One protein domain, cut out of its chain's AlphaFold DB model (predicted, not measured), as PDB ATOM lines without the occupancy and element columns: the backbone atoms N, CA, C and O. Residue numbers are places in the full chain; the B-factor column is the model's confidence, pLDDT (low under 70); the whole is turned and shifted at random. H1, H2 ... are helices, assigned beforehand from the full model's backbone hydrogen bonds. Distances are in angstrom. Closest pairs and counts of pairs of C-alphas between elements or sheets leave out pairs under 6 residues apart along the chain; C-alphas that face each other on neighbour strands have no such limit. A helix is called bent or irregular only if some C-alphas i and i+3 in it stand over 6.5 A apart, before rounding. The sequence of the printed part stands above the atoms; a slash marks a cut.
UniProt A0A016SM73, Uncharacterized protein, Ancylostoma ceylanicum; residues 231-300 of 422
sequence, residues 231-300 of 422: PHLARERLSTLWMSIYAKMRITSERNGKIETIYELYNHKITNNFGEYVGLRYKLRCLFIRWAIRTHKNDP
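AT A GLANCE: This is residues 231 to 300 of the 422 residues of an uncharacterized protein of Ancylostoma ceylanicum (UniProt A0A016SM73). Two helices, H2 and H3, lie side by side as a hairpin, and a third helix, H1, crosses over one side of that pair, touching both. The turn between H2 and H3 makes one end of the model, where residues 275 to 280 stick out, of which 278 to 280 belong to H3. The printed part has 70 residues, with three named helices in the order H1, H2, H3 and no named strand; the class is all helix. The whole is compact, with a radius of gyration of the C-alphas of 12.2 A, and its outline is elongated, spanning 36 by 23 by 16 A.

HOW THE PARTS SIT: H1, residues 232 to 252, touches H2, residues 258 to 273, with its residues 242 to 250 alone, and H2 touches H1 with residues 258 to 265 alone. The closest C-alphas of the two are those of Met 249 and Thr 261, 6.7 A apart. Their lines stand at a steep tilt of 55 degrees, and they run opposite ways. H1 also touches H3, residues 278 to 298, here with residues 235 to 243 alone, and H3 touches H1 with residues 287 to 295 alone. The closest C-alphas are those of Ser 239 and Trp 291, 6.7 A apart. These two helices run the same way at a steep tilt of 55 degrees. H2 and H3 touch and form a helical hairpin, running opposite ways at a shallow tilt of 19 degrees; their closest C-alphas are those of Lys 258 and His 296, 6.5 A apart. With one of the three touching pairs at a shallow tilt, the helix packing is mostly crossed, but only just. In H1 each O i to N i+4 pair is within hydrogen-bond range; in H2 10 of 12 are, and in H3 15 of 17.

IN THESE COORDINATES: H1 begins with C-alpha 232 at (-21.772, -31.615, -12.696) and measures 30.4 A from first to last C-alpha. H2 measures 22.3 A and begins with C-alpha 258 at (-24.275, -36.013, -38.677). H3 measures 30.8 A and ends with C-alpha 298 at (-19.032, -42.221, -31.452). H2 and H3 are only just irregular: C-alphas 268 and 271 are 6.6 A apart, and so are C-alphas 279 and 282.

THE WHOLE: The two C-alphas farthest apart are those of Glu 254 and Gly 279, at 36.3 A. The printed part has no cut. Both links, H1 to H2 with 5 residues and H2 to H3 with 4, are tight. The mean pLDDT of the printed part is 77.7; residues 254 to 255, 269 to 280 and 282 are under 70.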
ATOM      1  N   PRO A 231     -22.688 -26.850 -12.316       76.25
ATOM      2  CA  PRO A 231     -22.641 -28.068 -11.512       76.25
ATOM      3  C   PRO A 231     -22.630 -29.321 -12.386       76.25
ATOM      4  O   PRO A 231     -23.281 -29.358 -13.431       76.25
ATOM      5  N   HIS A 232     -21.911 -30.357 -11.954       73.56
ATOM      6  CA  HIS A 232     -21.772 -31.615 -12.696       73.56
ATOM      7  C   HIS A 232     -23.124 -32.190 -13.151       73.56
ATOM      8  O   HIS A 232     -23.315 -32.459 -14.335       73.56
ATOM      9  N   LEU A 233     -24.098 -32.240 -12.237       71.75
ATOM     10  CA  LEU A 233     -25.452 -32.736 -12.497       71.75
ATOM     11  C   LEU A 233     -26.164 -31.973 -13.630       71.75
ATOM     12  O   LEU A 233     -26.888 -32.557 -14.432       71.75
ATOM     13  N   ALA A 234     -25.942 -30.659 -13.731       76.00
ATOM     14  CA  ALA A 234     -26.516 -29.846 -14.800       76.00
ATOM     15  C   ALA A 234     -25.862 -30.152 -16.157       76.00
ATOM     16  O   ALA A 234     -26.545 -30.143 -17.181       76.00
ATOM     17  N   ARG A 235     -24.562 -30.478 -16.181       79.62
ATOM     18  CA  ARG A 235     -23.858 -30.876 -17.413       79.62
ATOM     19  C   ARG A 235     -24.359 -32.209 -17.943       79.62
ATOM     20  O   ARG A 235     -24.578 -32.329 -19.145       79.62
ATOM     21  N   GLU A 236     -24.561 -33.184 -17.062       75.56
ATOM     22  CA  GLU A 236     -25.091 -34.494 -17.447       75.56
ATOM     23  C   GLU A 236     -26.501 -34.367 -18.016       75.56
ATOM     24  O   GLU A 236     -26.761 -34.854 -19.112       75.56
ATOM     25  N   ARG A 237     -27.381 -33.608 -17.349       81.69
ATOM     26  CA  ARG A 237     -28.737 -33.337 -17.851       81.69
ATOM     27  C   ARG A 237     -28.730 -32.684 -19.232       81.69
ATOM     28  O   ARG A 237     -29.502 -33.090 -20.096       81.69
ATOM     29  N   LEU A 238     -27.853 -31.703 -19.453       83.75
ATOM     30  CA  LEU A 238     -27.710 -31.043 -20.754       83.75
ATOM     31  C   LEU A 238     -27.202 -32.006 -21.830       83.75
ATOM     32  O   LEU A 238     -27.760 -32.037 -22.922       83.75
ATOM     33  N   SER A 239     -26.201 -32.828 -21.514       84.69
ATOM     34  CA  SER A 239     -25.674 -33.839 -22.433       84.69
ATOM     35  C   SER A 239     -26.740 -34.863 -22.826       84.69
ATOM     36  O   SER A 239     -26.876 -35.183 -24.007       84.69
ATOM     37  N   THR A 240     -27.525 -35.353 -21.863       83.94
ATOM     38  CA  THR A 240     -28.629 -36.292 -22.113       83.94
ATOM     39  C   THR A 240     -29.728 -35.647 -22.952       83.94
ATOM     40  O   THR A 240     -30.241 -36.272 -23.876       83.94
ATOM     41  N   LEU A 241     -30.056 -34.379 -22.683       85.88
ATOM     42  CA  LEU A 241     -31.030 -33.617 -23.463       85.88
ATOM     43  C   LEU A 241     -30.566 -33.403 -24.910       85.88
ATOM     44  O   LEU A 241     -31.351 -33.562 -25.838       85.88
ATOM     45  N   TRP A 242     -29.302 -33.036 -25.125       89.19
ATOM     46  CA  TRP A 242     -28.763 -32.875 -26.475       89.19
ATOM     47  C   TRP A 242     -28.730 -34.204 -27.223       89.19
ATOM     48  O   TRP A 242     -29.110 -34.245 -28.389       89.19
ATOM     49  N   MET A 243     -28.360 -35.292 -26.545       89.56
ATOM     50  CA  MET A 243     -28.344 -36.632 -27.130       89.56
ATOM     51  C   MET A 243     -29.741 -37.120 -27.521       89.56
ATOM     52  O   MET A 243     -29.911 -37.659 -28.611       89.56
ATOM     53  N   SER A 244     -30.755 -36.896 -26.681       87.56
ATOM     54  CA  SER A 244     -32.125 -37.315 -26.994       87.56
ATOM     55  C   SER A 244     -32.708 -36.551 -28.184       87.56
ATOM     56  O   SER A 244     -33.357 -37.148 -29.042       87.56
ATOM     57  N   ILE A 245     -32.440 -35.245 -28.279       85.50
ATOM     58  CA  ILE A 245     -32.886 -34.432 -29.416       85.50
ATOM     59  C   ILE A 245     -32.119 -34.823 -30.680       85.50
ATOM     60  O   ILE A 245     -32.744 -35.001 -31.722       85.50
ATOM     61  N   TYR A 246     -30.800 -35.006 -30.585       89.50
ATOM     62  CA  TYR A 246     -29.975 -35.479 -31.695       89.50
ATOM     63  C   TYR A 246     -30.496 -36.809 -32.246       89.50
ATOM     64  O   TYR A 246     -30.748 -36.912 -33.442       89.50
ATOM     65  N   ALA A 247     -30.761 -37.792 -31.381       87.19
ATOM     66  CA  ALA A 247     -31.324 -39.078 -31.785       87.19
ATOM     67  C   ALA A 247     -32.696 -38.922 -32.462       87.19
ATOM     68  O   ALA A 247     -32.941 -39.519 -33.507       87.19
ATOM     69  N   LYS A 248     -33.579 -38.068 -31.921       88.56
ATOM     70  CA  LYS A 248     -34.888 -37.790 -32.532       88.56
ATOM     71  C   LYS A 248     -34.749 -37.163 -33.923       88.56
ATOM     72  O   LYS A 248     -35.461 -37.568 -34.839       88.56
ATOM     73  N   MET A 249     -33.839 -36.203 -34.090       86.88
ATOM     74  CA  MET A 249     -33.563 -35.569 -35.383       86.88
ATOM     75  C   MET A 249     -32.962 -36.571 -36.377       86.88
ATOM     76  O   MET A 249     -33.406 -36.617 -37.517       86.88
ATOM     77  N   ARG A 250     -32.050 -37.444 -35.932       86.06
ATOM     78  CA  ARG A 250     -31.478 -38.525 -36.755       86.06
ATOM     79  C   ARG A 250     -32.518 -39.535 -37.238       86.06
ATOM     80  O   ARG A 250     -32.399 -40.022 -38.351       86.06
ATOM     81  N   ILE A 251     -33.529 -39.839 -36.422       84.19
ATOM     82  CA  ILE A 251     -34.625 -40.748 -36.801       84.19
ATOM     83  C   ILE A 251     -35.623 -40.057 -37.743       84.19
ATOM     84  O   ILE A 251     -36.144 -40.686 -38.652       84.19
ATOM     85  N   THR A 252     -35.906 -38.770 -37.523       84.56
ATOM     86  CA  THR A 252     -36.919 -38.031 -38.303       84.56
ATOM     87  C   THR A 252     -36.386 -37.592 -39.670       84.56
ATOM     88  O   THR A 252     -37.144 -37.517 -40.633       84.56
ATOM     89  N   SER A 253     -35.085 -37.312 -39.766       78.19
ATOM     90  CA  SER A 253     -34.436 -36.793 -40.968       78.19
ATOM     91  C   SER A 253     -33.487 -37.835 -41.561       78.19
ATOM     92  O   SER A 253     -32.271 -37.725 -41.411       78.19
ATOM     93  N   GLU A 254     -34.025 -38.822 -42.289       66.88
ATOM     94  CA  GLU A 254     -33.229 -39.875 -42.958       66.88
ATOM     95  C   GLU A 254     -32.168 -39.327 -43.937       66.88
ATOM     96  O   GLU A 254     -31.210 -40.022 -44.268       66.88
ATOM     97  N   ARG A 255     -32.307 -38.071 -44.390       69.31
ATOM     98  CA  ARG A 255     -31.390 -37.423 -45.344       69.31
ATOM     99  C   ARG A 255     -30.310 -36.528 -44.730       69.31
ATOM    100  O   ARG A 255     -29.371 -36.199 -45.451       69.31
ATOM    101  N   ASN A 256     -30.404 -36.130 -43.460       77.06
ATOM    102  CA  ASN A 256     -29.475 -35.137 -42.902       77.06
ATOM    103  C   ASN A 256     -28.189 -35.812 -42.415       77.06
ATOM    104  O   ASN A 256     -28.230 -36.824 -41.712       77.06
ATOM    105  N   GLY A 257     -27.029 -35.241 -42.749       80.56
ATOM    106  CA  GLY A 257     -25.734 -35.715 -42.248       80.56
ATOM    107  C   GLY A 257     -25.577 -35.520 -40.732       80.56
ATOM    108  O   GLY A 257     -26.325 -34.763 -40.102       80.56
ATOM    109  N   LYS A 258     -24.576 -36.170 -40.118       84.06
ATOM    110  CA  LYS A 258     -24.275 -36.013 -38.677       84.06
ATOM    111  C   LYS A 258     -24.014 -34.551 -38.316       84.06
ATOM    112  O   LYS A 258     -24.588 -34.021 -37.367       84.06
ATOM    113  N   ILE A 259     -23.177 -33.897 -39.117       80.56
ATOM    114  CA  ILE A 259     -22.764 -32.503 -38.935       80.56
ATOM    115  C   ILE A 259     -23.951 -31.551 -39.101       80.56
ATOM    116  O   ILE A 259     -24.144 -30.659 -38.278       80.56
ATOM    117  N   GLU A 260     -24.778 -31.778 -40.120       83.38
ATOM    118  CA  GLU A 260     -25.972 -30.976 -40.400       83.38
ATOM    119  C   GLU A 260     -26.977 -31.063 -39.246       83.38
ATOM    120  O   GLU A 260     -27.444 -30.043 -38.745       83.38
ATOM    121  N   THR A 261     -27.185 -32.268 -38.711       85.75
ATOM    122  CA  THR A 261     -28.044 -32.496 -37.540       85.75
ATOM    123  C   THR A 261     -27.502 -31.800 -36.281       85.75
ATOM    124  O   THR A 261     -28.255 -31.189 -35.518       85.75
ATOM    125  N   ILE A 262     -26.184 -31.847 -36.046       86.25
ATOM    126  CA  ILE A 262     -25.530 -31.138 -34.930       86.25
ATOM    127  C   ILE A 262     -25.674 -29.615 -35.088       86.25
ATOM    128  O   ILE A 262     -25.888 -28.905 -34.100       86.25
ATOM    129  N   TYR A 263     -25.565 -29.108 -36.313       82.81
ATOM    130  CA  TYR A 263     -25.685 -27.686 -36.616       82.81
ATOM    131  C   TYR A 263     -27.119 -27.170 -36.444       82.81
ATOM    132  O   TYR A 263     -27.333 -26.129 -35.813       82.81
ATOM    133  N   GLU A 264     -28.116 -27.918 -36.917       84.75
ATOM    134  CA  GLU A 264     -29.532 -27.621 -36.684       84.75
ATOM    135  C   GLU A 264     -29.852 -27.593 -35.185       84.75
ATOM    136  O   GLU A 264     -30.492 -26.657 -34.699       84.75
ATOM    137  N   LEU A 265     -29.328 -28.555 -34.418       86.25
ATOM    138  CA  LEU A 265     -29.477 -28.591 -32.963       86.25
ATOM    139  C   LEU A 265     -28.865 -27.354 -32.284       86.25
ATOM    140  O   LEU A 265     -29.474 -26.777 -31.374       86.25
ATOM    141  N   TYR A 266     -27.678 -26.936 -32.728       83.38
ATOM    142  CA  TYR A 266     -27.004 -25.743 -32.221       83.38
ATOM    143  C   TYR A 266     -27.859 -24.488 -32.439       83.38
ATOM    144  O   TYR A 266     -28.136 -23.753 -31.485       83.38
ATOM    145  N   ASN A 267     -28.340 -24.288 -33.669       78.94
ATOM    146  CA  ASN A 267     -29.143 -23.126 -34.049       78.94
ATOM    147  C   ASN A 267     -30.531 -23.119 -33.393       78.94
ATOM    148  O   ASN A 267     -31.035 -22.060 -33.013       78.94
ATOM    149  N   HIS A 268     -31.151 -24.285 -33.224       74.38
ATOM    150  CA  HIS A 268     -32.500 -24.371 -32.679       74.38
ATOM    151  C   HIS A 268     -32.542 -24.158 -31.156       74.38
ATOM    152  O   HIS A 268     -33.474 -23.529 -30.653       74.38
ATOM    153  N   LYS A 269     -31.540 -24.641 -30.398       68.00
ATOM    154  CA  LYS A 269     -31.585 -24.634 -28.920       68.00
ATOM    155  C   LYS A 269     -30.579 -23.724 -28.222       68.00
ATOM    156  O   LYS A 269     -30.928 -23.204 -27.164       68.00
ATOM    157  N   ILE A 270     -29.370 -23.517 -28.746       64.62
ATOM    158  CA  ILE A 270     -28.348 -22.723 -28.035       64.62
ATOM    159  C   ILE A 270     -28.523 -21.228 -28.277       64.62
ATOM    160  O   ILE A 270     -28.392 -20.430 -27.348       64.62
ATOM    161  N   THR A 271     -28.875 -20.843 -29.499       60.22
ATOM    162  CA  THR A 271     -29.112 -19.442 -29.858       60.22
ATOM    163  C   THR A 271     -30.437 -18.906 -29.319       60.22
ATOM    164  O   THR A 271     -30.446 -17.777 -28.830       60.22
ATOM    165  N   ASN A 272     -31.503 -19.717 -29.311       57.97
ATOM    166  CA  ASN A 272     -32.857 -19.244 -28.987       57.97
ATOM    167  C   ASN A 272     -33.245 -19.352 -27.499       57.97
ATOM    168  O   ASN A 272     -33.913 -18.458 -27.000       57.97
ATOM    169  N   ASN A 273     -32.816 -20.388 -26.761       58.97
ATOM    170  CA  ASN A 273     -33.303 -20.613 -25.382       58.97
ATOM    171  C   ASN A 273     -32.415 -20.024 -24.272       58.97
ATOM    172  O   ASN A 273     -32.827 -19.999 -23.118       58.97
ATOM    173  N   PHE A 274     -31.198 -19.568 -24.582       64.38
ATOM    174  CA  PHE A 274     -30.241 -19.073 -23.575       64.38
ATOM    175  C   PHE A 274     -29.882 -17.594 -23.775       64.38
ATOM    176  O   PHE A 274     -28.788 -17.160 -23.411       64.38
ATOM    177  N   GLY A 275     -30.782 -16.825 -24.397       57.03
ATOM    178  CA  GLY A 275     -30.579 -15.407 -24.709       57.03
ATOM    179  C   GLY A 275     -30.347 -14.519 -23.484       57.03
ATOM    180  O   GLY A 275     -29.571 -13.573 -23.571       57.03
ATOM    181  N   GLU A 276     -30.939 -14.864 -22.340       56.75
ATOM    182  CA  GLU A 276     -30.946 -14.010 -21.141       56.75
ATOM    183  C   GLU A 276     -29.670 -14.104 -20.281       56.75
ATOM    184  O   GLU A 276     -29.400 -13.212 -19.483       56.75
ATOM    185  N   TYR A 277     -28.822 -15.126 -20.466       62.19
ATOM    186  CA  TYR A 277     -27.636 -15.352 -19.625       62.19
ATOM    187  C   TYR A 277     -26.331 -15.225 -20.418       62.19
ATOM    188  O   TYR A 277     -25.675 -16.215 -20.759       62.19
ATOM    189  N   VAL A 278     -25.917 -13.980 -20.667       61.53
ATOM    190  CA  VAL A 278     -24.707 -13.636 -21.439       61.53
ATOM    191  C   VAL A 278     -23.448 -14.321 -20.886       61.53
ATOM    192  O   VAL A 278     -22.656 -14.866 -21.655       61.53
ATOM    193  N   GLY A 279     -23.297 -14.397 -19.557       62.59
ATOM    194  CA  GLY A 279     -22.144 -15.043 -18.908       62.59
ATOM    195  C   GLY A 279     -22.125 -16.576 -19.002       62.59
ATOM    196  O   GLY A 279     -21.056 -17.188 -18.989       62.59
ATOM    197  N   LEU A 280     -23.289 -17.220 -19.141       68.50
ATOM    198  CA  LEU A 280     -23.407 -18.684 -19.211       68.50
ATOM    199  C   LEU A 280     -23.301 -19.210 -20.651       68.50
ATOM    200  O   LEU A 280     -22.889 -20.352 -20.870       68.50
ATOM    201  N   ARG A 281     -23.625 -18.364 -21.637       70.50
ATOM    202  CA  ARG A 281     -23.651 -18.694 -23.070       70.50
ATOM    203  C   ARG A 281     -22.320 -19.252 -23.572       70.50
ATOM    204  O   ARG A 281     -22.311 -20.238 -24.307       70.50
ATOM    205  N   TYR A 282     -21.198 -18.677 -23.139       69.00
ATOM    206  CA  TYR A 282     -19.867 -19.163 -23.520       69.00
ATOM    207  C   TYR A 282     -19.604 -20.586 -23.004       69.00
ATOM    208  O   TYR A 282     -19.225 -21.472 -23.767       69.00
ATOM    209  N   LYS A 283     -19.884 -20.841 -21.722       72.75
ATOM    210  CA  LYS A 283     -19.652 -22.152 -21.096       72.75
ATOM    211  C   LYS A 283     -20.568 -23.234 -21.658       72.75
ATOM    212  O   LYS A 283     -20.108 -24.346 -21.905       72.75
ATOM    213  N   LEU A 284     -21.835 -22.903 -21.908       77.06
ATOM    214  CA  LEU A 284     -22.779 -23.794 -22.586       77.06
ATOM    215  C   LEU A 284     -22.308 -24.139 -23.999       77.06
ATOM    216  O   LEU A 284     -22.365 -25.303 -24.385       77.06
ATOM    217  N   ARG A 285     -21.766 -23.164 -24.734       76.44
ATOM    218  CA  ARG A 285     -21.193 -23.395 -26.061       76.44
ATOM    219  C   ARG A 285     -19.978 -24.318 -26.011       76.44
ATOM    220  O   ARG A 285     -19.919 -25.261 -26.791       76.44
ATOM    221  N   CYS A 286     -19.046 -24.114 -25.080       74.31
ATOM    222  CA  CYS A 286     -17.899 -25.013 -24.912       74.31
ATOM    223  C   CYS A 286     -18.331 -26.443 -24.553       74.31
ATOM    224  O   CYS A 286     -17.785 -27.410 -25.087       74.31
ATOM    225  N   LEU A 287     -19.319 -26.589 -23.662       79.81
ATOM    226  CA  LEU A 287     -19.880 -27.895 -23.309       79.81
ATOM    227  C   LEU A 287     -20.547 -28.566 -24.512       79.81
ATOM    228  O   LEU A 287     -20.321 -29.753 -24.737       79.81
ATOM    229  N   PHE A 288     -21.303 -27.808 -25.304       84.06
ATOM    230  CA  PHE A 288     -21.938 -28.314 -26.513       84.06
ATOM    231  C   PHE A 288     -20.921 -28.743 -27.565       84.06
ATOM    232  O   PHE A 288     -21.075 -29.812 -28.134       84.06
ATOM    233  N   ILE A 289     -19.852 -27.973 -27.788       78.75
ATOM    234  CA  ILE A 289     -18.792 -28.341 -28.743       78.75
ATOM    235  C   ILE A 289     -18.128 -29.656 -28.324       78.75
ATOM    236  O   ILE A 289     -17.969 -30.563 -29.139       78.75
ATOM    237  N   ARG A 290     -17.788 -29.807 -27.036       79.38
ATOM    238  CA  ARG A 290     -17.212 -31.060 -26.518       79.38
ATOM    239  C   ARG A 290     -18.159 -32.244 -26.686       79.38
ATOM    240  O   ARG A 290     -17.714 -33.336 -27.033       79.38
ATOM    241  N   TRP A 291     -19.447 -32.027 -26.432       89.00
ATOM    242  CA  TRP A 291     -20.483 -33.023 -26.665       89.00
ATOM    243  C   TRP A 291     -20.588 -33.372 -28.158       89.00
ATOM    244  O   TRP A 291     -20.493 -34.542 -28.498       89.00
ATOM    245  N   ALA A 292     -20.660 -32.381 -29.046       82.75
ATOM    246  CA  ALA A 292     -20.798 -32.552 -30.489       82.75
ATOM    247  C   ALA A 292     -19.641 -33.354 -31.099       82.75
ATOM    248  O   ALA A 292     -19.881 -34.284 -31.862       82.75
ATOM    249  N   ILE A 293     -18.397 -33.059 -30.705       75.75
ATOM    250  CA  ILE A 293     -17.213 -33.815 -31.150       75.75
ATOM    251  C   ILE A 293     -17.311 -35.277 -30.707       75.75
ATOM    252  O   ILE A 293     -17.034 -36.188 -31.487       75.75
ATOM    253  N   ARG A 294     -17.701 -35.514 -29.449       82.56
ATOM    254  CA  ARG A 294     -17.853 -36.870 -28.914       82.56
ATOM    255  C   ARG A 294     -18.959 -37.630 -29.647       82.56
ATOM    256  O   ARG A 294     -18.741 -38.773 -30.027       82.56
ATOM    257  N   THR A 295     -20.108 -36.998 -29.859       84.19
ATOM    258  CA  THR A 295     -21.248 -37.583 -30.574       84.19
ATOM    259  C   THR A 295     -20.878 -37.907 -32.014       84.19
ATOM    260  O   THR A 295     -21.104 -39.026 -32.450       84.19
ATOM    261  N   HIS A 296     -20.225 -36.988 -32.728       82.44
ATOM    262  CA  HIS A 296     -19.797 -37.218 -34.106       82.44
ATOM    263  C   HIS A 296     -18.862 -38.429 -34.228       82.44
ATOM    264  O   HIS A 296     -19.040 -39.249 -35.130       82.44
ATOM    265  N   LYS A 297     -17.877 -38.552 -33.328       79.81
ATOM    266  CA  LYS A 297     -16.918 -39.667 -33.343       79.81
ATOM    267  C   LYS A 297     -17.551 -41.006 -32.983       79.81
ATOM    268  O   LYS A 297     -17.156 -42.025 -33.534       79.81
ATOM    269  N   ASN A 298     -18.496 -40.999 -32.045       82.25
ATOM    270  CA  ASN A 298     -19.032 -42.221 -31.452       82.25
ATOM    271  C   ASN A 298     -20.348 -42.689 -32.087       82.25
ATOM    272  O   ASN A 298     -20.788 -43.790 -31.772       82.25
ATOM    273  N   ASP A 299     -20.994 -41.879 -32.929       82.81
ATOM    274  CA  ASP A 299     -22.207 -42.278 -33.643       82.81
ATOM    275  C   ASP A 299     -21.868 -43.354 -34.696       82.81
ATOM    276  O   ASP A 299     -21.138 -43.051 -35.648       82.81
ATOM    277  N   PRO A 300     -22.375 -44.594 -34.551       77.56
ATOM    278  CA  PRO A 300     -22.043 -45.711 -35.431       77.56
ATOM    279  C   PRO A 300     -22.762 -45.660 -36.785       77.56
ATOM    280  O   PRO A 300     -22.407 -46.427 -37.678       77.56
TER     281      PRO A 300